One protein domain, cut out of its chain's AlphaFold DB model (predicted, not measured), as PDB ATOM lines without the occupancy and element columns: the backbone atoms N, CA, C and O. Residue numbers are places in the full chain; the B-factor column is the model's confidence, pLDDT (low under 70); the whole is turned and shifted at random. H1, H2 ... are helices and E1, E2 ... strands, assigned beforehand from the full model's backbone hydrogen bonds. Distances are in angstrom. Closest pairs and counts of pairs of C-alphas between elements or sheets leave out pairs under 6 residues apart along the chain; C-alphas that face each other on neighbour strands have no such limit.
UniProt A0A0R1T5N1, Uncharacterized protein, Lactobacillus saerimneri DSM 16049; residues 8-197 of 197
ATOM      1  N   ILE A   8      36.431  13.794 -46.300       86.56
ATOM      2  CA  ILE A   8      37.737  14.223 -45.807       86.56
ATOM      3  C   ILE A   8      37.796  13.870 -44.333       86.56
ATOM      4  O   ILE A   8      36.869  14.171 -43.575       86.56
ATOM      5  N   SER A   9      38.874  13.211 -43.929       87.12
ATOM      6  CA  SER A   9      39.106  12.881 -42.528       87.12
ATOM      7  C   SER A   9      40.489  13.303 -42.117       87.12
ATOM      8  O   SER A   9      41.477  12.932 -42.750       87.12
ATOM      9  N   LEU A  10      40.523  14.114 -41.067       88.00
ATOM     10  CA  LEU A  10      41.749  14.636 -40.506       88.00
ATOM     11  C   LEU A  10      42.000  13.951 -39.175       88.00
ATOM     12  O   LEU A  10      41.086  13.793 -38.374       88.00
ATOM     13  N   THR A  11      43.242  13.569 -38.928       87.94
ATOM     14  CA  THR A  11      43.703  13.145 -37.610       87.94
ATOM     15  C   THR A  11      44.825  14.057 -37.188       87.94
ATOM     16  O   THR A  11      45.859  14.099 -37.842       87.94
ATOM     17  N   VAL A  12      44.615  14.797 -36.104       86.69
ATOM     18  CA  VAL A  12      45.614  15.701 -35.531       86.69
ATOM     19  C   VAL A  12      46.103  15.110 -34.220       86.69
ATOM     20  O   VAL A  12      45.294  14.803 -33.345       86.69
ATOM     21  N   GLY A  13      47.416  14.986 -34.045       86.69
ATOM     22  CA  GLY A  13      47.951  14.312 -32.867       86.69
ATOM     23  C   GLY A  13      49.436  14.534 -32.615       86.69
ATOM     24  O   GLY A  13      50.153  15.136 -33.415       86.69
ATOM     25  N   ALA A  14      49.860  14.043 -31.452       87.69
ATOM     26  CA  ALA A  14      51.261  13.881 -31.080       87.69
ATOM     27  C   ALA A  14      51.902  12.723 -31.882       87.69
ATOM     28  O   ALA A  14      51.159  11.864 -32.372       87.69
ATOM     29  N   PRO A  15      53.245  12.651 -31.978       88.62
ATOM     30  CA  PRO A  15      53.963  11.626 -32.745       88.62
ATOM     31  C   PRO A  15      53.431  10.194 -32.565       88.62
ATOM     32  O   PRO A  15      53.154   9.509 -33.546       88.62
ATOM     33  N   MET A  16      53.192   9.759 -31.321       87.06
ATOM     34  CA  MET A  16      52.726   8.395 -31.032       87.06
ATOM     35  C   MET A  16      51.359   8.070 -31.657       87.06
ATOM     36  O   MET A  16      51.156   6.974 -32.180       87.06
ATOM     37  N   ALA A  17      50.417   9.019 -31.640       86.94
ATOM     38  CA  ALA A  17      49.088   8.823 -32.226       86.94
ATOM     39  C   ALA A  17      49.159   8.700 -33.756       86.94
ATOM     40  O   ALA A  17      48.446   7.908 -34.365       86.94
ATOM     41  N   ILE A  18      50.058   9.465 -34.368       87.88
ATOM     42  CA  ILE A  18      50.291   9.488 -35.814       87.88
ATOM     43  C   ILE A  18      50.936   8.180 -36.249       87.88
ATOM     44  O   ILE A  18      50.471   7.555 -37.199       87.88
ATOM     45  N   LYS A  19      51.951   7.727 -35.503       89.44
ATOM     46  CA  LYS A  19      52.572   6.419 -35.705       89.44
ATOM     47  C   LYS A  19      51.544   5.296 -35.649       89.44
ATOM     48  O   LYS A  19      51.493   4.490 -36.571       89.44
ATOM     49  N   TYR A  20      50.705   5.283 -34.614       88.56
ATOM     50  CA  TYR A  20      49.654   4.277 -34.468       88.56
ATOM     51  C   TYR A  20      48.747   4.218 -35.703       88.56
ATOM     52  O   TYR A  20      48.519   3.144 -36.247       88.56
ATOM     53  N   VAL A  21      48.286   5.369 -36.195       87.56
ATOM     54  CA  VAL A  21      47.431   5.430 -37.386       87.56
ATOM     55  C   VAL A  21      48.137   4.923 -38.647       87.56
ATOM     56  O   VAL A  21      47.527   4.198 -39.431       87.56
ATOM     57  N   MET A  22      49.403   5.295 -38.856       87.44
ATOM     58  CA  MET A  22      50.174   4.843 -40.021       87.44
ATOM     59  C   MET A  22      50.442   3.335 -39.998       87.44
ATOM     60  O   MET A  22      50.451   2.710 -41.060       87.44
ATOM     61  N   ASP A  23      50.662   2.772 -38.808       89.62
ATOM     62  CA  ASP A  23      50.919   1.344 -38.612       89.62
ATOM     63  C   ASP A  23      49.627   0.513 -38.737       89.62
ATOM     64  O   ASP A  23      49.654  -0.572 -39.317       89.62
ATOM     65  N   GLU A  24      48.498   1.021 -38.230       87.94
ATOM     66  CA  GLU A  24      47.194   0.338 -38.256       87.94
ATOM     67  C   GLU A  24      46.548   0.348 -39.651       87.94
ATOM     68  O   GLU A  24      45.883  -0.613 -40.037       87.94
ATOM     69  N   TYR A  25      46.756   1.418 -40.429       86.50
ATOM     70  CA  TYR A  25      46.112   1.620 -41.733       86.50
ATOM     71  C   TYR A  25      47.118   1.856 -42.876       86.50
ATOM     72  O   TYR A  25      47.057   2.885 -43.562       86.50
ATOM     73  N   PRO A  26      48.063   0.925 -43.116       87.25
ATOM     74  CA  PRO A  26      49.152   1.116 -44.072       87.25
ATOM     75  C   PRO A  26      48.686   1.144 -45.535       87.25
ATOM     76  O   PRO A  26      49.420   1.621 -46.403       87.25
ATOM     77  N   GLU A  27      47.490   0.624 -45.823       85.88
ATOM     78  CA  GLU A  27      46.883   0.582 -47.155       85.88
ATOM     79  C   GLU A  27      46.216   1.898 -47.564       85.88
ATOM     80  O   GLU A  27      45.824   2.055 -48.724       85.88
ATOM     81  N   ARG A  28      46.033   2.822 -46.617       85.62
ATOM     82  CA  ARG A  28      45.372   4.101 -46.865       85.62
ATOM     83  C   ARG A  28      46.308   5.069 -47.557       85.62
ATOM     84  O   ARG A  28      47.493   5.180 -47.241       85.62
ATOM     85  N   ARG A  29      45.733   5.835 -48.477       87.88
ATOM     86  CA  ARG A  29      46.407   6.967 -49.088       87.88
ATOM     87  C   ARG A  29      46.241   8.170 -48.168       87.88
ATOM     88  O   ARG A  29      45.156   8.740 -48.083       87.88
ATOM     89  N   MET A  30      47.317   8.532 -47.479       89.44
ATOM     90  CA  MET A  30      47.332   9.664 -46.556       89.44
ATOM     91  C   MET A  30      48.266  10.762 -47.055       89.44
ATOM     92  O   MET A  30      49.312  10.482 -47.639       89.44
ATOM     93  N   LEU A  31      47.885  12.006 -46.786       92.75
ATOM     94  CA  LEU A  31      48.784  13.150 -46.826       92.75
ATOM     95  C   LEU A  31      49.254  13.466 -45.411       92.75
ATOM     96  O   LEU A  31      48.479  13.374 -44.453       92.75
ATOM     97  N   TYR A  32      50.521  13.845 -45.303       92.81
ATOM     98  CA  TYR A  32      51.224  14.011 -44.042       92.81
ATOM     99  C   TYR A  32      51.594  15.470 -43.864       92.81
ATOM    100  O   TYR A  32      52.103  16.111 -44.781       92.81
ATOM    101  N   PHE A  33      51.323  15.994 -42.679       91.00
ATOM    102  CA  PHE A  33      51.468  17.409 -42.409       91.00
ATOM    103  C   PHE A  33      52.078  17.643 -41.040       91.00
ATOM    104  O   PHE A  33      51.691  17.000 -40.062       91.00
ATOM    105  N   LYS A  34      52.948  18.642 -40.954       88.38
ATOM    106  CA  LYS A  34      53.460  19.188 -39.702       88.38
ATOM    107  C   LYS A  34      52.932  20.599 -39.509       88.38
ATOM    108  O   LYS A  34      52.895  21.417 -40.430       88.38
ATOM    109  N   ASN A  35      52.462  20.892 -38.303       79.88
ATOM    110  CA  ASN A  35      52.109  22.254 -37.950       79.88
ATOM    111  C   ASN A  35      53.397  23.077 -37.790       79.88
ATOM    112  O   ASN A  35      54.259  22.729 -36.995       79.88
ATOM    113  N   ALA A  36      53.517  24.188 -38.516       69.69
ATOM    114  CA  ALA A  36      54.738  24.998 -38.488       69.69
ATOM    115  C   ALA A  36      55.020  25.661 -37.119       69.69
ATOM    116  O   ALA A  36      56.144  26.072 -36.855       69.69
ATOM    117  N   GLU A  37      54.010  25.793 -36.253       66.75
ATOM    118  CA  GLU A  37      54.106  26.513 -34.975       66.75
ATOM    119  C   GLU A  37      54.149  25.586 -33.752       66.75
ATOM    120  O   GLU A  37      54.358  26.052 -32.631       66.75
ATOM    121  N   ARG A  38      53.876  24.286 -33.923       67.56
ATOM    122  CA  ARG A  38      53.765  23.308 -32.829       67.56
ATOM    123  C   ARG A  38      54.216  21.933 -33.298       67.56
ATOM    124  O   ARG A  38      53.951  21.566 -34.433       67.56
ATOM    125  N   GLU A  39      54.731  21.110 -32.389       70.56
ATOM    126  CA  GLU A  39      54.964  19.673 -32.616       70.56
ATOM    127  C   GLU A  39      53.640  18.892 -32.634       70.56
ATOM    128  O   GLU A  39      53.330  18.057 -31.787       70.56
ATOM    129  N   ARG A  40      52.780  19.240 -33.588       80.88
ATOM    130  CA  ARG A  40      51.542  18.533 -33.884       80.88
ATOM    131  C   ARG A  40      51.536  18.191 -35.350       80.88
ATOM    132  O   ARG A  40      51.700  19.065 -36.202       80.88
ATOM    133  N   TYR A  41      51.259  16.934 -35.617       88.44
ATOM    134  CA  TYR A  41      51.120  16.439 -36.967       88.44
ATOM    135  C   TYR A  41      49.647  16.314 -37.304       88.44
ATOM    136  O   TYR A  41      48.785  16.205 -36.423       88.44
ATOM    137  N   MET A  42      49.368  16.334 -38.595       89.50
ATOM    138  CA  MET A  42      48.062  16.043 -39.141       89.50
ATOM    139  C   MET A  42      48.204  15.009 -40.257       89.50
ATOM    140  O   MET A  42      49.068  15.125 -41.121       89.50
ATOM    141  N   LEU A  43      47.329  14.013 -40.240       91.00
ATOM    142  CA  LEU A  43      47.110  13.085 -41.339       91.00
ATOM    143  C   LEU A  43      45.793  13.446 -42.015       91.00
ATOM    144  O   LEU A  43      44.804  13.691 -41.324       91.00
ATOM    145  N   MET A  44      45.773  13.467 -43.343       90.31
ATOM    146  CA  MET A  44      44.551  13.612 -44.136       90.31
ATOM    147  C   MET A  44      44.356  12.353 -44.979       90.31
ATOM    148  O   MET A  44      45.176  12.068 -45.849       90.31
ATOM    149  N   ASP A  45      43.286  11.603 -44.721       88.81
ATOM    150  CA  ASP A  45      42.917  10.435 -45.530       88.81
ATOM    151  C   ASP A  45      42.243  10.893 -46.832       88.81
ATOM    152  O   ASP A  45      41.227  11.594 -46.797       88.81
ATOM    153  N   ILE A  46      42.818  10.485 -47.966       87.56
ATOM    154  CA  ILE A  46      42.344  10.774 -49.327       87.56
ATOM    155  C   ILE A  46      42.072   9.487 -50.127       87.56
ATOM    156  O   ILE A  46      42.117   9.490 -51.357       87.56
ATOM    157  N   THR A  47      41.825   8.361 -49.449       82.25
ATOM    158  CA  THR A  47      41.732   7.029 -50.081       82.25
ATOM    159  C   THR A  47      40.538   6.873 -51.036       82.25
ATOM    160  O   THR A  47      40.619   6.045 -51.939       82.25
ATOM    161  N   GLY A  48      39.467   7.668 -50.899       71.94
ATOM    162  CA  GLY A  48      38.230   7.512 -51.684       71.94
ATOM    163  C   GLY A  48      37.497   6.190 -51.392       71.94
ATOM    164  O   GLY A  48      38.089   5.252 -50.861       71.94
ATOM    165  N   GLY A  49      36.184   6.137 -51.651       63.19
ATOM    166  CA  GLY A  49      35.361   4.907 -51.710       63.19
ATOM    167  C   GLY A  49      35.272   3.974 -50.480       63.19
ATOM    168  O   GLY A  49      34.429   3.075 -50.458       63.19
ATOM    169  N   LYS A  50      36.075   4.163 -49.427       61.66
ATOM    170  CA  LYS A  50      36.130   3.316 -48.224       61.66
ATOM    171  C   LYS A  50      35.691   4.079 -46.977       61.66
ATOM    172  O   LYS A  50      36.008   5.252 -46.803       61.66
ATOM    173  N   GLN A  51      35.029   3.386 -46.041       56.81
ATOM    174  CA  GLN A  51      34.756   3.941 -44.710       56.81
ATOM    175  C   GLN A  51      36.059   4.405 -44.048       56.81
ATOM    176  O   GLN A  51      37.061   3.685 -44.029       56.81
ATOM    177  N   VAL A  52      36.020   5.624 -43.520       57.66
ATOM    178  CA  VAL A  52      37.074   6.227 -42.706       57.66
ATOM    179  C   VAL A  52      37.097   5.512 -41.357       57.66
ATOM    180  O   VAL A  52      36.069   5.450 -40.682       57.66
ATOM    181  N   LEU A  53      38.263   4.994 -40.972       55.06
ATOM    182  CA  LEU A  53      38.462   4.226 -39.734       55.06
ATOM    183  C   LEU A  53      39.130   5.038 -38.612       55.06
ATOM    184  O   LEU A  53      39.281   4.547 -37.498       55.06
ATOM    185  N   LEU A  54      39.510   6.291 -38.880       59.53
ATOM    186  CA  LEU A  54      40.200   7.128 -37.904       59.53
ATOM    187  C   LEU A  54      39.223   7.588 -36.816       59.53
ATOM    188  O   LEU A  54      38.328   8.404 -37.051       59.53
ATOM    189  N   SER A  55      39.406   7.042 -35.615       52.66
ATOM    190  CA  SER A  55      38.629   7.328 -34.405       52.66
ATOM    191  C   SER A  55      38.969   8.672 -33.749       52.66
ATOM    192  O   SER A  55      38.459   8.958 -32.670       52.66
ATOM    193  N   SER A  56      39.804   9.503 -34.384       54.53
ATOM    194  CA  SER A  56      40.162  10.844 -33.913       54.53
ATOM    195  C   SER A  56      39.769  11.930 -34.918       54.53
ATOM    196  O   SER A  56      40.418  12.109 -35.946       54.53
ATOM    197  N   ASP A  57      38.686  12.623 -34.564       65.62
ATOM    198  CA  ASP A  57      38.439  14.068 -34.622       65.62
ATOM    199  C   ASP A  57      38.787  14.834 -35.904       65.62
ATOM    200  O   ASP A  57      39.766  15.572 -35.947       65.62
ATOM    201  N   LEU A  58      37.896  14.722 -36.898       81.38
ATOM    202  CA  LEU A  58      37.337  15.781 -37.764       81.38
ATOM    203  C   LEU A  58      36.925  15.146 -39.105       81.38
ATOM    204  O   LEU A  58      37.737  14.975 -40.014       81.38
ATOM    205  N   GLN A  59      35.645  14.782 -39.217       85.69
ATOM    206  CA  GLN A  59      35.076  14.157 -40.415       85.69
ATOM    207  C   GLN A  59      34.171  15.135 -41.161       85.69
ATOM    208  O   GLN A  59      33.213  15.674 -40.587       85.69
ATOM    209  N   PHE A  60      34.433  15.293 -42.455       88.06
ATOM    210  CA  PHE A  60      33.658  16.145 -43.343       88.06
ATOM    211  C   PHE A  60      33.125  15.344 -44.531       88.06
ATOM    212  O   PHE A  60      33.868  14.600 -45.167       88.06
ATOM    213  N   ASN A  61      31.839  15.504 -44.843       89.56
ATOM    214  CA  ASN A  61      31.285  15.030 -46.110       89.56
ATOM    215  C   ASN A  61      31.723  15.995 -47.208       89.56
ATOM    216  O   ASN A  61      31.567  17.206 -47.039       89.56
ATOM    217  N   LEU A  62      32.269  15.475 -48.304       90.44
ATOM    218  CA  LEU A  62      32.714  16.300 -49.418       90.44
ATOM    219  C   LEU A  62      31.504  16.924 -50.125       90.44
ATOM    220  O   LEU A  62      30.530  16.236 -50.426       90.44
ATOM    221  N   LEU A  63      31.574  18.226 -50.390       92.31
ATOM    222  CA  LEU A  63      30.547  18.978 -51.119       92.31
ATOM    223  C   LEU A  63      31.065  19.561 -52.430       92.31
ATOM    224  O   LEU A  63      30.298  19.734 -53.375       92.31
ATOM    225  N   TYR A  64      32.351  19.895 -52.479       93.56
ATOM    226  CA  TYR A  64      32.959  20.550 -53.625       93.56
ATOM    227  C   TYR A  64      34.411  20.118 -53.771       93.56
ATOM    228  O   TYR A  64      35.152  20.079 -52.792       93.56
ATOM    229  N   ASP A  65      34.808  19.848 -55.005       93.62
ATOM    230  CA  ASP A  65      36.193  19.667 -55.412       93.62
ATOM    231  C   ASP A  65      36.296  20.085 -56.879       93.62
ATOM    232  O   ASP A  65      35.640  19.502 -57.746       93.62
ATOM    233  N   ASN A  66      37.052  21.146 -57.158       92.75
ATOM    234  CA  ASN A  66      37.178  21.677 -58.518       92.75
ATOM    235  C   ASN A  66      38.139  20.880 -59.406       92.75
ATOM    236  O   ASN A  66      38.221  21.175 -60.595       92.75
ATOM    237  N   GLU A  67      38.841  19.899 -58.842       91.62
ATOM    238  CA  GLU A  67      39.838  19.077 -59.525       91.62
ATOM    239  C   GLU A  67      39.695  17.591 -59.133       91.62
ATOM    240  O   GLU A  67      40.684  16.857 -59.078       91.62
ATOM    241  N   ALA A  68      38.461  17.141 -58.861       86.25
ATOM    242  CA  ALA A  68      38.132  15.781 -58.406       86.25
ATOM    243  C   ALA A  68      38.674  14.655 -59.306       86.25
ATOM    244  O   ALA A  68      39.026  13.589 -58.803       86.25
ATOM    245  N   ASP A  69      38.767  14.895 -60.615       85.56
ATOM    246  CA  ASP A  69      39.250  13.919 -61.600       85.56
ATOM    247  C   ASP A  69      40.781  13.946 -61.783       85.56
ATOM    248  O   ASP A  69      41.326  13.268 -62.658       85.56
ATOM    249  N   THR A  70      41.492  14.731 -60.970       86.81
ATOM    250  CA  THR A  70      42.948  14.891 -61.038       86.81
ATOM    251  C   THR A  70      43.636  14.412 -59.765       86.81
ATOM    252  O   THR A  70      43.030  14.288 -58.697       86.81
ATOM    253  N   ASP A  71      44.946  14.191 -59.871       88.81
ATOM    254  CA  ASP A  71      45.782  13.783 -58.747       88.81
ATOM    255  C   ASP A  71      46.625  14.925 -58.159       88.81
ATOM    256  O   ASP A  71      47.769  14.733 -57.756       88.81
ATOM    257  N   ILE A  72      46.071  16.140 -58.134       91.12
ATOM    258  CA  ILE A  72      46.761  17.324 -57.610       91.12
ATOM    259  C   ILE A  72      46.735  17.297 -56.078       91.12
ATOM    260  O   ILE A  72      45.711  17.616 -55.465       91.12
ATOM    261  N   TRP A  73      47.873  16.931 -55.484       91.81
ATOM    262  CA  TRP A  73      48.100  16.889 -54.031       91.81
ATOM    263  C   TRP A  73      49.449  17.468 -53.592       91.81
ATOM    264  O   TRP A  73      49.761  17.440 -52.403       91.81
ATOM    265  N   ASP A  74      50.221  18.009 -54.533       91.00
ATOM    266  CA  ASP A  74      51.493  18.674 -54.264       91.00
ATOM    267  C   ASP A  74      51.287  20.189 -54.252       91.00
ATOM    268  O   ASP A  74      50.711  20.759 -55.184       91.00
ATOM    269  N   GLY A  75      51.758  20.850 -53.195       91.75
ATOM    270  CA  GLY A  75      51.713  22.304 -53.090       91.75
ATOM    271  C   GLY A  75      51.677  22.808 -51.654       91.75
ATOM    272  O   GLY A  75      51.900  22.082 -50.689       91.75
ATOM    273  N   PHE A  76      51.383  24.094 -51.505       92.19
ATOM    274  CA  PHE A  76      51.157  24.717 -50.210       92.19
ATOM    275  C   PHE A  76      49.686  24.591 -49.807       92.19
ATOM    276  O   PHE A  76      48.804  25.091 -50.505       92.19
ATOM    277  N   PHE A  77      49.429  23.957 -48.663       93.31
ATOM    278  CA  PHE A  77      48.081  23.727 -48.152       93.31
ATOM    279  C   PHE A  77      47.657  24.813 -47.165       93.31
ATOM    280  O   PHE A  77      48.351  25.112 -46.188       93.31
ATOM    281  N   GLU A  78      46.451  25.332 -47.366       92.88
ATOM    282  CA  GLU A  78      45.733  26.107 -46.363       92.88
ATOM    283  C   GLU A  78      44.425  25.408 -45.997       92.88
ATOM    284  O   GLU A  78      43.676  24.951 -46.861       92.88
ATOM    285  N   LEU A  79      44.189  25.285 -44.688       93.56
ATOM    286  CA  LEU A  79      42.970  24.736 -44.114       93.56
ATOM    287  C   LEU A  79      42.214  25.856 -43.415       93.56
ATOM    288  O   LEU A  79      42.701  26.438 -42.443       93.56
ATOM    289  N   ARG A  80      40.994  26.112 -43.869       93.50
ATOM    290  CA  ARG A  80      40.111  27.146 -43.349       93.50
ATOM    291  C   ARG A  80      38.832  26.542 -42.814       93.50
ATOM    292  O   ARG A  80      38.046  25.963 -43.557       93.50
ATOM    293  N   TYR A  81      38.590  26.762 -41.534       93.25
ATOM    294  CA  TYR A  81      37.342  26.398 -40.886       93.25
ATOM    295  C   TYR A  81      36.445  27.628 -40.808       93.25
ATOM    296  O   TYR A  81      36.891  28.693 -40.370       93.25
ATOM    297  N   VAL A  82      35.189  27.477 -41.218       94.44
ATOM    298  CA  VAL A  82      34.160  28.528 -41.164       94.44
ATOM    299  C   VAL A  82      32.859  27.976 -40.598       94.44
ATOM    300  O   VAL A  82      32.583  26.778 -40.689       94.44
ATOM    301  N   THR A  83      32.065  28.857 -40.003       93.69
ATOM    302  CA  THR A  83      30.695  28.590 -39.575       93.69
ATOM    303  C   THR A  83      29.773  29.490 -40.387       93.69
ATOM    304  O   THR A  83      29.894  30.701 -40.286       93.69
ATOM    305  N   LEU A  84      28.892  28.902 -41.195       92.69
ATOM    306  CA  LEU A  84      28.055  29.607 -42.160       92.69
ATOM    307  C   LEU A  84      26.573  29.440 -41.830       92.69
ATOM    308  O   LEU A  84      26.075  28.308 -41.745       92.69
ATOM    309  N   ASP A  85      25.848  30.547 -41.740       91.44
ATOM    310  CA  ASP A  85      24.386  30.534 -41.752       91.44
ATOM    311  C   ASP A  85      23.814  30.222 -43.152       91.44
ATOM    312  O   ASP A  85      24.537  29.983 -44.121       91.44
ATOM    313  N   LYS A  86      22.483  30.173 -43.283       90.75
ATOM    314  CA  LYS A  86      21.827  29.789 -44.547       90.75
ATOM    315  C   LYS A  86      22.055  30.775 -45.695       90.75
ATOM    316  O   LYS A  86      22.021  30.350 -46.851       90.75
ATOM    317  N   ASP A  87      22.211  32.062 -45.413       93.31
ATOM    318  CA  ASP A  87      22.438  33.070 -46.447       93.31
ATOM    319  C   ASP A  87      23.921  33.134 -46.808       93.31
ATOM    320  O   ASP A  87      24.263  33.151 -47.993       93.31
ATOM    321  N   GLU A  88      24.803  33.018 -45.819       95.00
ATOM    322  CA  GLU A  88      26.241  32.870 -46.029       95.00
ATOM    323  C   GLU A  88      26.573  31.622 -46.844       95.00
ATOM    324  O   GLU A  88      27.404  31.700 -47.743       95.00
ATOM    325  N   GLN A  89      25.883  30.498 -46.624       94.19
ATOM    326  CA  GLN A  89      26.044  29.281 -47.432       94.19
ATOM    327  C   GLN A  89      25.763  29.525 -48.920       94.19
ATOM    328  O   GLN A  89      26.483  29.008 -49.774       94.19
ATOM    329  N   LYS A  90      24.753  30.337 -49.264       94.62
ATOM    330  CA  LYS A  90      24.464  30.680 -50.670       94.62
ATOM    331  C   LYS A  90      25.599  31.495 -51.274       94.62
ATOM    332  O   LYS A  90      26.018  31.226 -52.396       94.62
ATOM    333  N   VAL A  91      26.100  32.480 -50.527       95.69
ATOM    334  CA  VAL A  91      27.215  33.320 -50.975       95.69
ATOM    335  C   VAL A  91      28.489  32.488 -51.110       95.69
ATOM    336  O   VAL A  91      29.165  32.587 -52.127       95.69
ATOM    337  N   PHE A  92      28.786  31.635 -50.131       95.94
ATOM    338  CA  PHE A  92      29.941  30.742 -50.126       95.94
ATOM    339  C   PHE A  92      29.925  29.807 -51.337       95.94
ATOM    340  O   PHE A  92      30.896  29.766 -52.088       95.94
ATOM    341  N   ASN A  93      28.797  29.143 -51.596       94.88
ATOM    342  CA  ASN A  93      28.648  28.266 -52.757       94.88
ATOM    343  C   ASN A  93      28.763  29.028 -54.084       94.88
ATOM    344  O   ASN A  93      29.429  28.549 -54.994       94.88
ATOM    345  N   SER A  94      28.202  30.240 -54.182       95.50
ATOM    346  CA  SER A  94      28.363  31.076 -55.380       95.50
ATOM    347  C   SER A  94      29.829  31.429 -55.648       95.50
ATOM    348  O   SER A  94      30.247  31.423 -56.801       95.50
ATOM    349  N   LEU A  95      30.612  31.728 -54.605       95.19
ATOM    350  CA  LEU A  95      32.043  32.014 -54.745       95.19
ATOM    351  C   LEU A  95      32.837  30.770 -55.160       95.19
ATOM    352  O   LEU A  95      33.768  30.871 -55.954       95.19
ATOM    353  N   LEU A  96      32.476  29.591 -54.644       95.31
ATOM    354  CA  LEU A  96      33.075  28.332 -55.094       95.31
ATOM    355  C   LEU A  96      32.758  28.061 -56.563       95.31
ATOM    356  O   LEU A  96      33.652  27.694 -57.318       95.31
ATOM    357  N   ASP A  97      31.511  28.276 -56.984       94.25
ATOM    358  CA  ASP A  97      31.103  28.065 -58.371       94.25
ATOM    359  C   ASP A  97      31.866  28.972 -59.343       94.25
ATOM    360  O   ASP A  97      32.215  28.524 -60.439       94.25
ATOM    361  N   GLU A  98      32.211  30.200 -58.934       92.75
ATOM    362  CA  GLU A  98      33.115  31.057 -59.704       92.75
ATOM    363  C   GLU A  98      34.450  30.347 -59.953       92.75
ATOM    364  O   GLU A  98      34.921  30.349 -61.084       92.75
ATOM    365  N   TRP A  99      35.032  29.673 -58.957       93.44
ATOM    366  CA  TRP A  99      36.323  28.972 -59.059       93.44
ATOM    367  C   TRP A  99      36.284  27.641 -59.824       93.44
ATOM    368  O   TRP A  99      37.329  26.999 -59.980       93.44
ATOM    369  N   ARG A 100      35.126  27.206 -60.340       89.69
ATOM    370  CA  ARG A 100      35.068  26.039 -61.240       89.69
ATOM    371  C   ARG A 100      35.844  26.295 -62.526       89.69
ATOM    372  O   ARG A 100      36.534  25.402 -63.010       89.69
ATOM    373  N   LEU A 101      35.766  27.515 -63.054       90.00
ATOM    374  CA  LEU A 101      36.523  27.919 -64.234       90.00
ATOM    375  C   LEU A 101      37.977  28.218 -63.835       90.00
ATOM    376  O   LEU A 101      38.204  29.055 -62.968       90.00
ATOM    377  N   PRO A 102      38.994  27.607 -64.463       89.44
ATOM    378  CA  PRO A 102      40.387  27.893 -64.112       89.44
ATOM    379  C   PRO A 102      40.777  29.374 -64.237       89.44
ATOM    380  O   PRO A 102      41.572  29.872 -63.450       89.44
ATOM    381  N   SER A 103      40.186  30.104 -65.190       91.69
ATOM    382  CA  SER A 103      40.508  31.512 -65.473       91.69
ATOM    383  C   SER A 103      40.037  32.514 -64.414       91.69
ATOM    384  O   SER A 103      40.459  33.665 -64.439       91.69
ATOM    385  N   THR A 104      39.117  32.118 -63.539       91.81
ATOM    386  CA  THR A 104      38.541  32.960 -62.473       91.81
ATOM    387  C   THR A 104      39.146  32.646 -61.108       91.81
ATOM    388  O   THR A 104      38.857  33.335 -60.129       91.81
ATOM    389  N   ARG A 105      39.992  31.613 -61.020       94.06
ATOM    390  CA  ARG A 105      40.699  31.260 -59.793       94.06
ATOM    391  C   ARG A 105      41.776  32.307 -59.487       94.06
ATOM    392  O   ARG A 105      42.378  32.862 -60.411       94.06
ATOM    393  N   PRO A 106      42.068  32.561 -58.203       95.69
ATOM    394  CA  PRO A 106      43.267  33.281 -57.805       95.69
ATOM    395  C   PRO A 106      44.521  32.700 -58.467       95.69
ATOM    396  O   PRO A 106      44.663  31.483 -58.594       95.69
ATOM    397  N   ALA A 107      45.450  33.571 -58.863       96.00
ATOM    398  CA  ALA A 107      46.718  33.136 -59.433       96.00
ATOM    399  C   ALA A 107      47.459  32.203 -58.457       96.00
ATOM    400  O   ALA A 107      47.595  32.523 -57.276       96.00
ATOM    401  N   GLY A 108      47.915  31.058 -58.967       96.06
ATOM    402  CA  GLY A 108      48.607  30.029 -58.190       96.06
ATOM    403  C   GLY A 108      47.696  29.087 -57.395       96.06
ATOM    404  O   GLY A 108      48.208  28.157 -56.779       96.06
ATOM    405  N   LEU A 109      46.367  29.265 -57.406       96.75
ATOM    406  CA  LEU A 109      45.442  28.295 -56.814       96.75
ATOM    407  C   LEU A 109      45.299  27.073 -57.730       96.75
ATOM    408  O   LEU A 109      44.773  27.177 -58.839       96.75
ATOM    409  N   LEU A 110      45.728  25.910 -57.243       95.56
ATOM    410  CA  LEU A 110      45.712  24.652 -57.990       95.56
ATOM    411  C   LEU A 110      44.408  23.886 -57.772       95.56
ATOM    412  O   LEU A 110      43.765  23.485 -58.737       95.56
ATOM    413  N   ARG A 111      43.997  23.719 -56.510       95.31
ATOM    414  CA  ARG A 111      42.824  22.919 -56.130       95.31
ATOM    415  C   ARG A 111      42.101  23.519 -54.935       95.31
ATOM    416  O   ARG A 111      42.695  24.171 -54.077       95.31
ATOM    417  N   THR A 112      40.798  23.306 -54.884       96.44
ATOM    418  CA  THR A 112      39.912  23.715 -53.801       96.44
ATOM    419  C   THR A 112      38.975  22.578 -53.468       96.44
ATOM    420  O   THR A 112      38.228  22.120 -54.327       96.44
ATOM    421  N   ILE A 113      38.995  22.172 -52.205       95.50
ATOM    422  CA  ILE A 113      38.199  21.075 -51.673       95.50
ATOM    423  C   ILE A 113      37.379  21.620 -50.508       95.50
ATOM    424  O   ILE A 113      37.913  22.315 -49.645       95.50
ATOM    425  N   VAL A 114      36.084  21.322 -50.467       95.69
ATOM    426  CA  VAL A 114      35.200  21.740 -49.377       95.69
ATOM    427  C   VAL A 114      34.467  20.547 -48.816       95.69
ATOM    428  O   VAL A 114      33.776  19.826 -49.539       95.69
ATOM    429  N   GLY A 115      34.559  20.398 -47.501       93.00
ATOM    430  CA  GLY A 115      33.765  19.453 -46.746       93.00
ATOM    431  C   GLY A 115      32.891  20.136 -45.696       93.00
ATOM    432  O   GLY A 115      33.267  21.156 -45.122       93.00
ATOM    433  N   GLN A 116      31.738  19.545 -45.402       91.69
ATOM    434  CA  GLN A 116      30.850  19.958 -44.314       91.69
ATOM    435  C   GLN A 116      30.906  18.946 -43.174       91.69
ATOM    436  O   GLN A 116      30.841  17.733 -43.395       91.69
ATOM    437  N   LYS A 117      31.033  19.436 -41.940       88.25
ATOM    438  CA  LYS A 117      31.211  18.580 -40.769       88.25
ATOM    439  C   LYS A 117      29.968  17.732 -40.519       88.25
ATOM    440  O   LYS A 117      28.838  18.212 -40.559       88.25
ATOM    441  N   LYS A 118      30.185  16.464 -40.187       74.19
ATOM    442  CA  LYS A 118      29.123  15.498 -39.878       74.19
ATOM    443  C   LYS A 118      28.647  15.649 -38.416       74.19
ATOM    444  O   LYS A 118      29.016  14.847 -37.566       74.19
ATOM    445  N   HIS A 119      27.875  16.690 -38.083       68.19
ATOM    446  CA  HIS A 119      27.267  16.898 -36.746       68.19
ATOM    447  C   HIS A 119      25.940  17.703 -36.871       68.19
ATOM    448  O   HIS A 119      25.770  18.381 -37.877       68.19
ATOM    449  N   PRO A 120      24.984  17.676 -35.910       53.72
ATOM    450  CA  PRO A 120      23.596  18.117 -36.109       53.72
ATOM    451  C   PRO A 120      23.384  19.641 -36.101       53.72
ATOM    452  O   PRO A 120      22.248  20.099 -36.013       53.72
ATOM    453  N   ARG A 121      24.454  20.438 -36.162       57.44
ATOM    454  CA  ARG A 121      24.361  21.877 -36.430       57.44
ATOM    455  C   ARG A 121      24.927  22.113 -37.821       57.44
ATOM    456  O   ARG A 121      26.142  22.146 -37.996       57.44
ATOM    457  N   ASP A 122      24.027  22.235 -38.789       63.62
ATOM    458  CA  ASP A 122      24.363  22.648 -40.146       63.62
ATOM    459  C   ASP A 122      25.097  23.991 -40.073       63.62
ATOM    460  O   ASP A 122      24.569  24.954 -39.519       63.62
ATOM    461  N   GLY A 123      26.327  24.055 -40.586       82.94
ATOM    462  CA  GLY A 123      27.045  25.324 -40.692       82.94
ATOM    463  C   GLY A 123      28.557  25.236 -40.574       82.94
ATOM    464  O   GLY A 123      29.213  26.163 -41.012       82.94
ATOM    465  N   GLU A 124      29.146  24.164 -40.039       91.31
ATOM    466  CA  GLU A 124      30.614  24.046 -39.979       91.31
ATOM    467  C   GLU A 124      31.190  23.452 -41.272       91.31
ATOM    468  O   GLU A 124      30.901  22.304 -41.626       91.31
ATOM    469  N   TYR A 125      32.039  24.225 -41.949       93.88
ATOM    470  CA  TYR A 125      32.717  23.835 -43.183       93.88
ATOM    471  C   TYR A 125      34.231  23.880 -43.004       93.88
ATOM    472  O   TYR A 125      34.772  24.709 -42.270       93.88
ATOM    473  N   LEU A 126      34.902  22.991 -43.726       93.81
ATOM    474  CA  LEU A 126      36.332  23.008 -43.975       93.81
ATOM    475  C   LEU A 126      36.546  23.295 -45.458       93.81
ATOM    476  O   LEU A 126      36.105  22.524 -46.307       93.81
ATOM    477  N   LEU A 127      37.250  24.379 -45.749       96.06
ATOM    478  CA  LEU A 127      37.822  24.690 -47.050       96.06
ATOM    479  C   LEU A 127      39.311  24.327 -47.006       96.06
ATOM    480  O   LEU A 127      40.037  24.800 -46.137       96.06
ATOM    481  N   ILE A 128      39.758  23.493 -47.938       95.50
ATOM    482  CA  ILE A 128      41.167  23.195 -48.185       95.50
ATOM    483  C   ILE A 128      41.532  23.811 -49.527       95.50
ATOM    484  O   ILE A 128      40.889  23.525 -50.539       95.50
ATOM    485  N   THR A 129      42.577  24.628 -49.547       96.00
ATOM    486  CA  THR A 129      43.140  25.170 -50.784       96.00
ATOM    487  C   THR A 129      44.577  24.701 -50.961       96.00
ATOM    488  O   THR A 129      45.364  24.718 -50.015       96.00
ATOM    489  N   ILE A 130      44.906  24.258 -52.177       95.44
ATOM    490  CA  ILE A 130      46.258  23.850 -52.574       95.44
ATOM    491  C   ILE A 130      46.791  24.901 -53.537       95.44
ATOM    492  O   ILE A 130      46.177  25.166 -54.573       95.44
ATOM    493  N   TRP A 131      47.924  25.495 -53.190       95.81
ATOM    494  CA  TRP A 131      48.572  26.565 -53.939       95.81
ATOM    495  C   TRP A 131      49.905  26.097 -54.506       95.81
ATOM    496  O   TRP A 131      50.577  25.269 -53.896       95.81
ATOM    497  N   ASP A 132      50.336  26.671 -55.626       95.75
ATOM    498  CA  ASP A 132      51.663  26.405 -56.192       95.75
ATOM    499  C   ASP A 132      52.795  26.741 -55.206       95.75
ATOM    500  O   ASP A 132      53.819  26.066 -55.142       95.75
ATOM    501  N   THR A 133      52.591  27.785 -54.408       94.44
ATOM    502  CA  THR A 133      53.568  28.372 -53.507       94.44
ATOM    503  C   THR A 133      52.864  29.064 -52.342       94.44
ATOM    504  O   THR A 133      51.774  29.632 -52.466       94.44
ATOM    505  N   LYS A 134      53.556  29.144 -51.200       93.06
ATOM    506  CA  LYS A 134      53.130  29.995 -50.075       93.06
ATOM    507  C   LYS A 134      53.005  31.470 -50.484       93.06
ATOM    508  O   LYS A 134      52.171  32.193 -49.945       93.06
ATOM    509  N   GLY A 135      53.832  31.923 -51.430       95.62
ATOM    510  CA  GLY A 135      53.810  33.292 -51.951       95.62
ATOM    511  C   GLY A 135      52.497  33.640 -52.652       95.62
ATOM    512  O   GLY A 135      51.926  34.691 -52.356       95.62
ATOM    513  N   ALA A 136      51.987  32.748 -53.507       96.38
ATOM    514  CA  ALA A 136      50.704  32.926 -54.186       96.38
ATOM    515  C   ALA A 136      49.535  32.991 -53.196       96.38
ATOM    516  O   ALA A 136      48.749  33.940 -53.239       96.38
ATOM    517  N   TYR A 137      49.494  32.066 -52.229       95.06
ATOM    518  CA  TYR A 137      48.515  32.119 -51.141       95.06
ATOM    519  C   TYR A 137      48.565  33.461 -50.399       95.06
ATOM    520  O   TYR A 137      47.540  34.111 -50.213       95.06
ATOM    521  N   LEU A 138      49.756  33.916 -49.992       94.69
ATOM    522  CA  LEU A 138      49.900  35.175 -49.258       94.69
ATOM    523  C   LEU A 138      49.496  36.393 -50.095       94.69
ATOM    524  O   LEU A 138      48.977  37.358 -49.533       94.69
ATOM    525  N   ALA A 139      49.734  36.372 -51.407       96.00
ATOM    526  CA  ALA A 139      49.296  37.430 -52.310       96.00
ATOM    527  C   ALA A 139      47.764  37.512 -52.370       96.00
ATOM    528  O   ALA A 139      47.219  38.609 -52.270       96.00
ATOM    529  N   TRP A 140      47.075  36.370 -52.451       95.44
ATOM    530  CA  TRP A 140      45.612  36.295 -52.400       95.44
ATOM    531  C   TRP A 140      45.041  36.657 -51.020       95.44
ATOM    532  O   TRP A 140      44.088  37.428 -50.913       95.44
ATOM    533  N   TRP A 141      45.645  36.155 -49.942       93.25
ATOM    534  CA  TRP A 141      45.211  36.397 -48.563       93.25
ATOM    535  C   TRP A 141      45.258  37.880 -48.175       93.25
ATOM    536  O   TRP A 141      44.410  38.357 -47.429       93.25
ATOM    537  N   LYS A 142      46.243  38.624 -48.690       94.50
ATOM    538  CA  LYS A 142      46.422  40.059 -48.411       94.50
ATOM    539  C   LYS A 142      45.486  40.969 -49.210       94.50
ATOM    540  O   LYS A 142      45.517  42.182 -49.003       94.50
ATOM    541  N   GLN A 143      44.696  40.427 -50.135       94.56
ATOM    542  CA  GLN A 143      43.723  41.219 -50.881       94.56
ATOM    543  C   GLN A 143      42.627  41.754 -49.946       94.56
ATOM    544  O   GLN A 143      42.274  41.101 -48.965       94.56
ATOM    545  N   PRO A 144      42.052  42.933 -50.235       93.25
ATOM    546  CA  PRO A 144      40.900  43.422 -49.486       93.25
ATOM    547  C   PRO A 144      39.689  42.497 -49.677       93.25
ATOM    548  O   PRO A 144      39.556  41.849 -50.715       93.25
ATOM    549  N   VAL A 145      38.749  42.504 -48.722       90.81
ATOM    550  CA  VAL A 145      37.529  41.665 -48.761       90.81
ATOM    551  C   VAL A 145      36.683  41.862 -50.029       90.81
ATOM    552  O   VAL A 145      35.986  40.956 -50.471       90.81
ATOM    553  N   THR A 146      36.776  43.032 -50.667       90.06
ATOM    554  CA  THR A 146      36.103  43.329 -51.942       90.06
ATOM    555  C   THR A 146      36.641  42.514 -53.119       90.06
ATOM    556  O   THR A 146      35.929  42.344 -54.104       90.06
ATOM    557  N   GLN A 147      37.875  42.016 -53.023       90.31
ATOM    558  CA  GLN A 147      38.520  41.159 -54.021       90.31
ATOM    559  C   GLN A 147      38.597  39.708 -53.538       90.31
ATOM    560  O   GLN A 147      38.316  38.789 -54.300       90.31
ATOM    561  N   ASN A 148      38.899  39.501 -52.255       93.50
ATOM    562  CA  ASN A 148      38.872  38.196 -51.614       93.50
ATOM    563  C   ASN A 148      37.667  38.093 -50.673       93.50
ATOM    564  O   ASN A 148      37.751  38.318 -49.464       93.50
ATOM    565  N   ARG A 149      36.520  37.728 -51.245       93.62
ATOM    566  CA  ARG A 149      35.256  37.641 -50.505       93.62
ATOM    567  C   ARG A 149      35.210  36.473 -49.520       93.62
ATOM    568  O   ARG A 149      34.400  36.506 -48.604       93.62
ATOM    569  N   PHE A 150      36.107  35.488 -49.629       93.12
ATOM    570  CA  PHE A 150      36.224  34.418 -48.630       93.12
ATOM    571  C   PHE A 150      36.700  34.927 -47.260       93.12
ATOM    572  O   PHE A 150      36.513  34.239 -46.257       93.12
ATOM    573  N   LEU A 151      37.275  36.136 -47.193       91.75
ATOM    574  CA  LEU A 151      37.674  36.777 -45.935       91.75
ATOM    575  C   LEU A 151      36.492  37.207 -45.064       91.75
ATOM    576  O   LEU A 151      36.694  37.459 -43.881       91.75
ATOM    577  N   GLN A 152      35.285  37.305 -45.627       92.75
ATOM    578  CA  GLN A 152      34.102  37.736 -44.879       92.75
ATOM    579  C   GLN A 152      33.567  36.654 -43.929       92.75
ATOM    580  O   GLN A 152      32.776  36.966 -43.051       92.75
ATOM    581  N   PHE A 153      33.946  35.389 -44.137       94.44
ATOM    582  CA  PHE A 153      33.392  34.274 -43.379       94.44
ATOM    583  C   PHE A 153      34.151  34.061 -42.076       94.44
ATOM    584  O   PHE A 153      35.386  34.033 -42.044       94.44
ATOM    585  N   GLU A 154      33.389  33.853 -41.012       91.88
ATOM    586  CA  GLU A 154      33.898  33.713 -39.657       91.88
ATOM    587  C   GLU A 154      33.850  32.261 -39.182       91.88
ATOM    588  O   GLU A 154      33.194  31.402 -39.772       91.88
ATOM    589  N   TYR A 155      34.554  31.967 -38.092       88.12
ATOM    590  CA  TYR A 155      34.427  30.697 -37.388       88.12
ATOM    591  C   TYR A 155      33.868  30.924 -35.989       88.12
ATOM    592  O   TYR A 155      34.484  31.612 -35.176       88.12
ATOM    593  N   SER A 156      32.718  30.312 -35.691       84.81
ATOM    594  CA  SER A 156      32.074  30.361 -34.368       84.81
ATOM    595  C   SER A 156      31.886  31.782 -33.796       84.81
ATOM    596  O   SER A 156      32.023  31.978 -32.590       84.81
ATOM    597  N   GLY A 157      31.597  32.774 -34.651       79.25
ATOM    598  CA  GLY A 157      31.433  34.186 -34.262       79.25
ATOM    599  C   GLY A 157      32.727  34.885 -33.824       79.25
ATOM    600  O   GLY A 157      32.684  35.887 -33.110       79.25
ATOM    601  N   GLY A 158      33.886  34.313 -34.169       82.31
ATOM    602  CA  GLY A 158      35.188  34.955 -34.017       82.31
ATOM    603  C   GLY A 158      35.454  35.999 -35.112       82.31
ATOM    604  O   GLY A 158      34.709  36.078 -36.074       82.31
ATOM    605  N   PRO A 159      36.565  36.753 -35.038       79.38
ATOM    606  CA  PRO A 159      36.850  37.897 -35.923       79.38
ATOM    607  C   PRO A 159      37.199  37.524 -37.383       79.38
ATOM    608  O   PRO A 159      37.774  38.331 -38.111       79.38
ATOM    609  N   GLY A 160      36.957  36.279 -37.784       86.06
ATOM    610  CA  GLY A 160      37.335  35.704 -39.066       86.06
ATOM    611  C   GLY A 160      37.378  34.180 -39.001       86.06
ATOM    612  O   GLY A 160      37.149  33.565 -37.954       86.06
ATOM    613  N   ALA A 161      37.655  33.556 -40.141       88.75
ATOM    614  CA  ALA A 161      37.820  32.112 -40.224       88.75
ATOM    615  C   ALA A 161      38.996  31.620 -39.363       88.75
ATOM    616  O   ALA A 161      40.017  32.300 -39.219       88.75
ATOM    617  N   LEU A 162      38.901  30.390 -38.856       89.12
ATOM    618  CA  LEU A 162      40.048  29.726 -38.243       89.12
ATOM    619  C   LEU A 162      40.918  29.143 -39.359       89.12
ATOM    620  O   LEU A 162      40.543  28.163 -39.998       89.12
ATOM    621  N   VAL A 163      42.088  29.738 -39.569       88.94
ATOM    622  CA  VAL A 163      43.043  29.317 -40.601       88.94
ATOM    623  C   VAL A 163      44.190  28.536 -39.970       88.94
ATOM    624  O   VAL A 163      44.771  28.952 -38.964       88.94
ATOM    625  N   LYS A 164      44.531  27.398 -40.568       87.62
ATOM    626  CA  LYS A 164      45.691  26.579 -40.224       87.62
ATOM    627  C   LYS A 164      46.554  26.388 -41.465       87.62
ATOM    628  O   LYS A 164      46.061  26.010 -42.523       87.62
ATOM    629  N   GLN A 165      47.844  26.652 -41.307       86.44
ATOM    630  CA  GLN A 165      48.862  26.392 -42.319       86.44
ATOM    631  C   GLN A 165      49.667  25.181 -41.878       86.44
ATOM    632  O   GLN A 165      50.022  25.065 -40.700       86.44
ATOM    633  N   TYR A 166      49.948  24.299 -42.825       80.94
ATOM    634  CA  TYR A 166      50.725  23.100 -42.583       80.94
ATOM    635  C   TYR A 166      51.838  22.988 -43.614       80.94
ATOM    636  O   TYR A 166      51.666  23.361 -44.774       80.94
ATOM    637  N   GLU A 167      52.973  22.471 -43.168       86.75
ATOM    638  CA  GLU A 167      54.026  22.000 -44.052       86.75
ATOM    639  C   GLU A 167      53.724  20.550 -44.411       86.75
ATOM    640  O   GLU A 167      53.462  19.734 -43.524       86.75
ATOM    641  N   GLN A 168      53.678  20.251 -45.706       90.62
ATOM    642  CA  GLN A 168      53.483  18.891 -46.181       90.62
ATOM    643  C   GLN A 168      54.805  18.137 -46.081       90.62
ATOM    644  O   GLN A 168      55.842  18.646 -46.496       90.62
ATOM    645  N   LEU A 169      54.741  16.925 -45.547       91.62
ATOM    646  CA  LEU A 169      55.854  15.992 -45.480       91.62
ATOM    647  C   LEU A 169      55.576  14.812 -46.407       91.62
ATOM    648  O   LEU A 169      54.427  14.423 -46.648       91.62
ATOM    649  N   THR A 170      56.638  14.194 -46.895       92.06
ATOM    650  CA  THR A 170      56.570  12.844 -47.445       92.06
ATOM    651  C   THR A 170      56.329  11.828 -46.326       92.06
ATOM    652  O   THR A 170      56.554  12.087 -45.141       92.06
ATOM    653  N   LYS A 171      55.887  10.627 -46.712       90.38
ATOM    654  CA  LYS A 171      55.712   9.509 -45.778       90.38
ATOM    655  C   LYS A 171      57.022   9.150 -45.064       90.38
ATOM    656  O   LYS A 171      57.004   8.867 -43.871       90.38
ATOM    657  N   ASP A 172      58.143   9.175 -45.777       92.06
ATOM    658  CA  ASP A 172      59.440   8.800 -45.212       92.06
ATOM    659  C   ASP A 172      59.965   9.868 -44.243       92.06
ATOM    660  O   ASP A 172      60.487   9.524 -43.181       92.06
ATOM    661  N   GLU A 173      59.766  11.154 -44.552       93.44
ATOM    662  CA  GLU A 173      60.131  12.265 -43.662       93.44
ATOM    663  C   GLU A 173      59.368  12.193 -42.340       93.44
ATOM    664  O   GLU A 173      59.989  12.194 -41.278       93.44
ATOM    665  N   ILE A 174      58.037  12.048 -42.381       91.19
ATOM    666  CA  ILE A 174      57.249  11.976 -41.144       91.19
ATOM    667  C   ILE A 174      57.555  10.708 -40.339       91.19
ATOM    668  O   ILE A 174      57.578  10.765 -39.114       91.19
ATOM    669  N   ILE A 175      57.811   9.566 -40.990       91.38
ATOM    670  CA  ILE A 175      58.204   8.333 -40.290       91.38
ATOM    671  C   ILE A 175      59.542   8.528 -39.581       91.38
ATOM    672  O   ILE A 175      59.679   8.120 -38.427       91.38
ATOM    673  N   THR A 176      60.515   9.131 -40.262       93.06
ATOM    674  CA  THR A 176      61.842   9.397 -39.699       93.06
ATOM    675  C   THR A 176      61.718  10.306 -38.483       93.06
ATOM    676  O   THR A 176      62.108   9.911 -37.388       93.06
ATOM    677  N   GLU A 177      61.055  11.451 -38.643       91.12
ATOM    678  CA  GLU A 177      60.902  12.447 -37.582       91.12
ATOM    679  C   GLU A 177      60.129  11.900 -36.371       91.12
ATOM    680  O   GLU A 177      60.545  12.053 -35.223       91.12
ATOM    681  N   VAL A 178      59.018  11.193 -36.606       90.44
ATOM    682  CA  VAL A 178      58.227  10.585 -35.527       90.44
ATOM    683  C   VAL A 178      59.032   9.523 -34.779       90.44
ATOM    684  O   VAL A 178      58.939   9.445 -33.555       90.44
ATOM    685  N   ASN A 179      59.828   8.706 -35.470       92.00
ATOM    686  CA  ASN A 179      60.649   7.691 -34.811       92.00
ATOM    687  C   ASN A 179      61.789   8.307 -33.989       92.00
ATOM    688  O   ASN A 179      62.069   7.797 -32.904       92.00
ATOM    689  N   GLU A 180      62.418   9.377 -34.477       92.19
ATOM    690  CA  GLU A 180      63.461  10.112 -33.750       92.19
ATOM    691  C   GLU A 180      62.908  10.706 -32.450       92.19
ATOM    692  O   GLU A 180      63.443  10.428 -31.378       92.19
ATOM    693  N   ILE A 181      61.767  11.402 -32.511       90.44
ATOM    694  CA  ILE A 181      61.124  11.981 -31.319       90.44
ATOM    695  C   ILE A 181      60.782  10.894 -30.292       90.44
ATOM    696  O   ILE A 181      61.084  11.028 -29.108       90.44
ATOM    697  N   LEU A 182      60.191   9.782 -30.740       90.25
ATOM    698  CA  LEU A 182      59.827   8.679 -29.847       90.25
ATOM    699  C   LEU A 182      61.048   7.959 -29.252       90.25
ATOM    700  O   LEU A 182      60.928   7.329 -28.200       90.25
ATOM    701  N   ALA A 183      62.204   7.993 -29.920       92.44
ATOM    702  CA  ALA A 183      63.451   7.465 -29.375       92.44
ATOM    703  C   ALA A 183      63.995   8.382 -28.272       92.44
ATOM    704  O   ALA A 183      64.297   7.896 -27.183       92.44
ATOM    705  N   GLU A 184      64.023   9.696 -28.507       90.62
ATOM    706  CA  GLU A 184      64.451  10.680 -27.507       90.62
ATOM    707  C   GLU A 184      63.563  10.676 -26.255       90.62
ATOM    708  O   GLU A 184      64.068  10.777 -25.137       90.62
ATOM    709  N   GLU A 185      62.241  10.557 -26.417       89.19
ATOM    710  CA  GLU A 185      61.303  10.446 -25.289       89.19
ATOM    711  C   GLU A 185      61.612   9.208 -24.434       89.19
ATOM    712  O   GLU A 185      61.695   9.306 -23.210       89.19
ATOM    713  N   LYS A 186      61.886   8.059 -25.067       90.62
ATOM    714  CA  LYS A 186      62.262   6.829 -24.352       90.62
ATOM    715  C   LYS A 186      63.586   6.957 -23.605       90.62
ATOM    716  O   LYS A 186      63.704   6.409 -22.511       90.62
ATOM    717  N   GLU A 187      64.579   7.621 -24.188       90.81
ATOM    718  CA  GLU A 187      65.868   7.858 -23.525       90.81
ATOM    719  C   GLU A 187      65.696   8.759 -22.296       90.81
ATOM    720  O   GLU A 187      66.191   8.423 -21.218       90.81
ATOM    721  N   LYS A 188      64.917   9.842 -22.412       88.88
ATOM    722  CA  LYS A 188      64.604  10.740 -21.286       88.88
ATOM    723  C   LYS A 188      63.872  10.011 -20.161       88.88
ATOM    724  O   LYS A 188      64.277  10.130 -19.006       88.88
ATOM    725  N   ASP A 189      62.865   9.203 -20.492       89.19
ATOM    726  CA  ASP A 189      62.125   8.399 -19.513       89.19
ATOM    727  C   ASP A 189      63.047   7.410 -18.778       89.19
ATOM    728  O   ASP A 189      62.931   7.215 -17.565       89.19
ATOM    729  N   GLN A 190      64.001   6.797 -19.490       86.25
ATOM    730  CA  GLN A 190      64.997   5.906 -18.888       86.25
ATOM    731  C   GLN A 190      65.957   6.656 -17.962       86.25
ATOM    732  O   GLN A 190      66.235   6.176 -16.862       86.25
ATOM    733  N   GLU A 191      66.450   7.826 -18.364       88.94
ATOM    734  CA  GLU A 191      67.319   8.650 -17.522       88.94
ATOM    735  C   GLU A 191      66.615   9.148 -16.258       88.94
ATOM    736  O   GLU A 191      67.220   9.169 -15.184       88.94
ATOM    737  N   GLU A 192      65.351   9.564 -16.356       85.62
ATOM    738  CA  GLU A 192      64.560   9.971 -15.192       85.62
ATOM    739  C   GLU A 192      64.289   8.799 -14.253       85.62
ATOM    740  O   GLU A 192      64.392   8.950 -13.033       85.62
ATOM    741  N   TRP A 193      63.999   7.616 -14.798       83.62
ATOM    742  CA  TRP A 193      63.834   6.411 -13.993       83.62
ATOM    743  C   TRP A 193      65.122   6.057 -13.236       83.62
ATOM    744  O   TRP A 193      65.070   5.819 -12.034       83.62
ATOM    745  N   GLN A 194      66.287   6.129 -13.890       80.25
ATOM    746  CA  GLN A 194      67.600   5.893 -13.263       80.25
ATOM    747  C   GLN A 194      68.006   6.964 -12.234       80.25
ATOM    748  O   GLN A 194      68.870   6.713 -11.402       80.25
ATOM    749  N   LYS A 195      67.433   8.174 -12.283       81.88
ATOM    750  CA  LYS A 195      67.688   9.236 -11.288       81.88
ATOM    751  C   LYS A 195      66.824   9.095 -10.032       81.88
ATOM    752  O   LYS A 195      67.174   9.655  -8.994       81.88
ATOM    753  N   ASN A 196      65.693   8.397 -10.135       78.44
ATOM    754  CA  ASN A 196      64.688   8.275  -9.076       78.44
ATOM    755  C   ASN A 196      64.732   6.927  -8.327       78.44
ATOM    756  O   ASN A 196      63.960   6.744  -7.381       78.44
ATOM    757  N   PHE A 197      65.623   6.014  -8.724       65.06
ATOM    758  CA  PHE A 197      65.868   4.703  -8.112       65.06
ATOM    759  C   PHE A 197      67.370   4.427  -8.011       65.06
ATOM    760  O   PHE A 197      67.747   3.617  -7.133       65.06
TER     761      PHE A 197
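What this domain is: This is residues 8 to 197 of the 197 residues of an uncharacterized protein of Lactobacillus saerimneri DSM 16049 (UniProt A0A0R1T5N1). Eight antiparallel strands make a closed barrel, with H1, H2 and H3 packed on its outside and the long last helix H5 running from its wall as an arm; residues 183 to 197 stick out free. The whole spans 65 by 35 by 34 A; the body without residues 183 to 197, which stand free, spans 47 by 37 by 34 A. The printed part has 190 residues with five named helices and eight named strands, in the order E1 H1 E2 E3 E4 E5 H2 E6 E7 H3 H4 E8 H5; the class is mixed. It is compact, with a radius of gyration of the C-alphas of 18.8 A.

How they stand to each other: Round the barrel run E1 (residues 8 to 13), E3 (41 to 45), E2 (30 to 35), E8 (162 to 169), E5 (76 to 83), E7 (124 to 131), E6 (109 to 117), E4 (59 to 65) and back to E1. E2 and E3 form a hairpin, with N 42 and O 33 at 2.8 A; E6 and E7 form another, with N 128 and O 113 at 2.8 A. The pairing of E8 is staggered: residues 162 to 166 pair with E5, N 164 and O 79 at 2.8 A, and residues 166 to 169 with E2, N 167 and O 34 at 2.9 A. E4 and E1 close the ring, N 60 and O 8 at 2.9 A. Outside the barrel, H1 (residues 15 to 24) is over E1 and E3 at a height of 9.0 A. H2 (86 to 98) is over E6 and only just over E7, with 3 C-alphas, at a height of 10.0 A. H3 (134 to 141) is over E7 and only just over E5, with 3 C-alphas, at a height of 8.7 A. H4 (149 to 152) only just touches H2, with 3 pairs of C-alphas within 8 A, the closest Phe 92 and Phe 150 at 7.4 A. H5 (171 to 196) touches H1 with residues 175 to 182 alone, opposite ways at a steep tilt of 55 degrees; the closest C-alphas are those of Pro 15 and Val 178, 5.2 A. Each O i to N i+4 pair is within hydrogen-bond range in H1, H3 and H5, and 8 of 9 in H2; H4 is too short for one.

Where its parts are: E1 begins at C-alpha 8, (37.737, 14.223, -45.807). E6 is 23.5 A long, E5 23.4 A, H2 18.9 A. H5, 37.8 A, ends at C-alpha 196, (64.688, 8.275, -9.076).

The domain as a whole: The C-alphas of Ser 103 and Phe 197, the two farthest apart, are 68.2 A apart. The printed part has no cut. The one long link is E3 to E4, residues 46 to 58. The pLDDT is under 70 at residues 36 to 38, 49 to 57, 119 to 122 and 197.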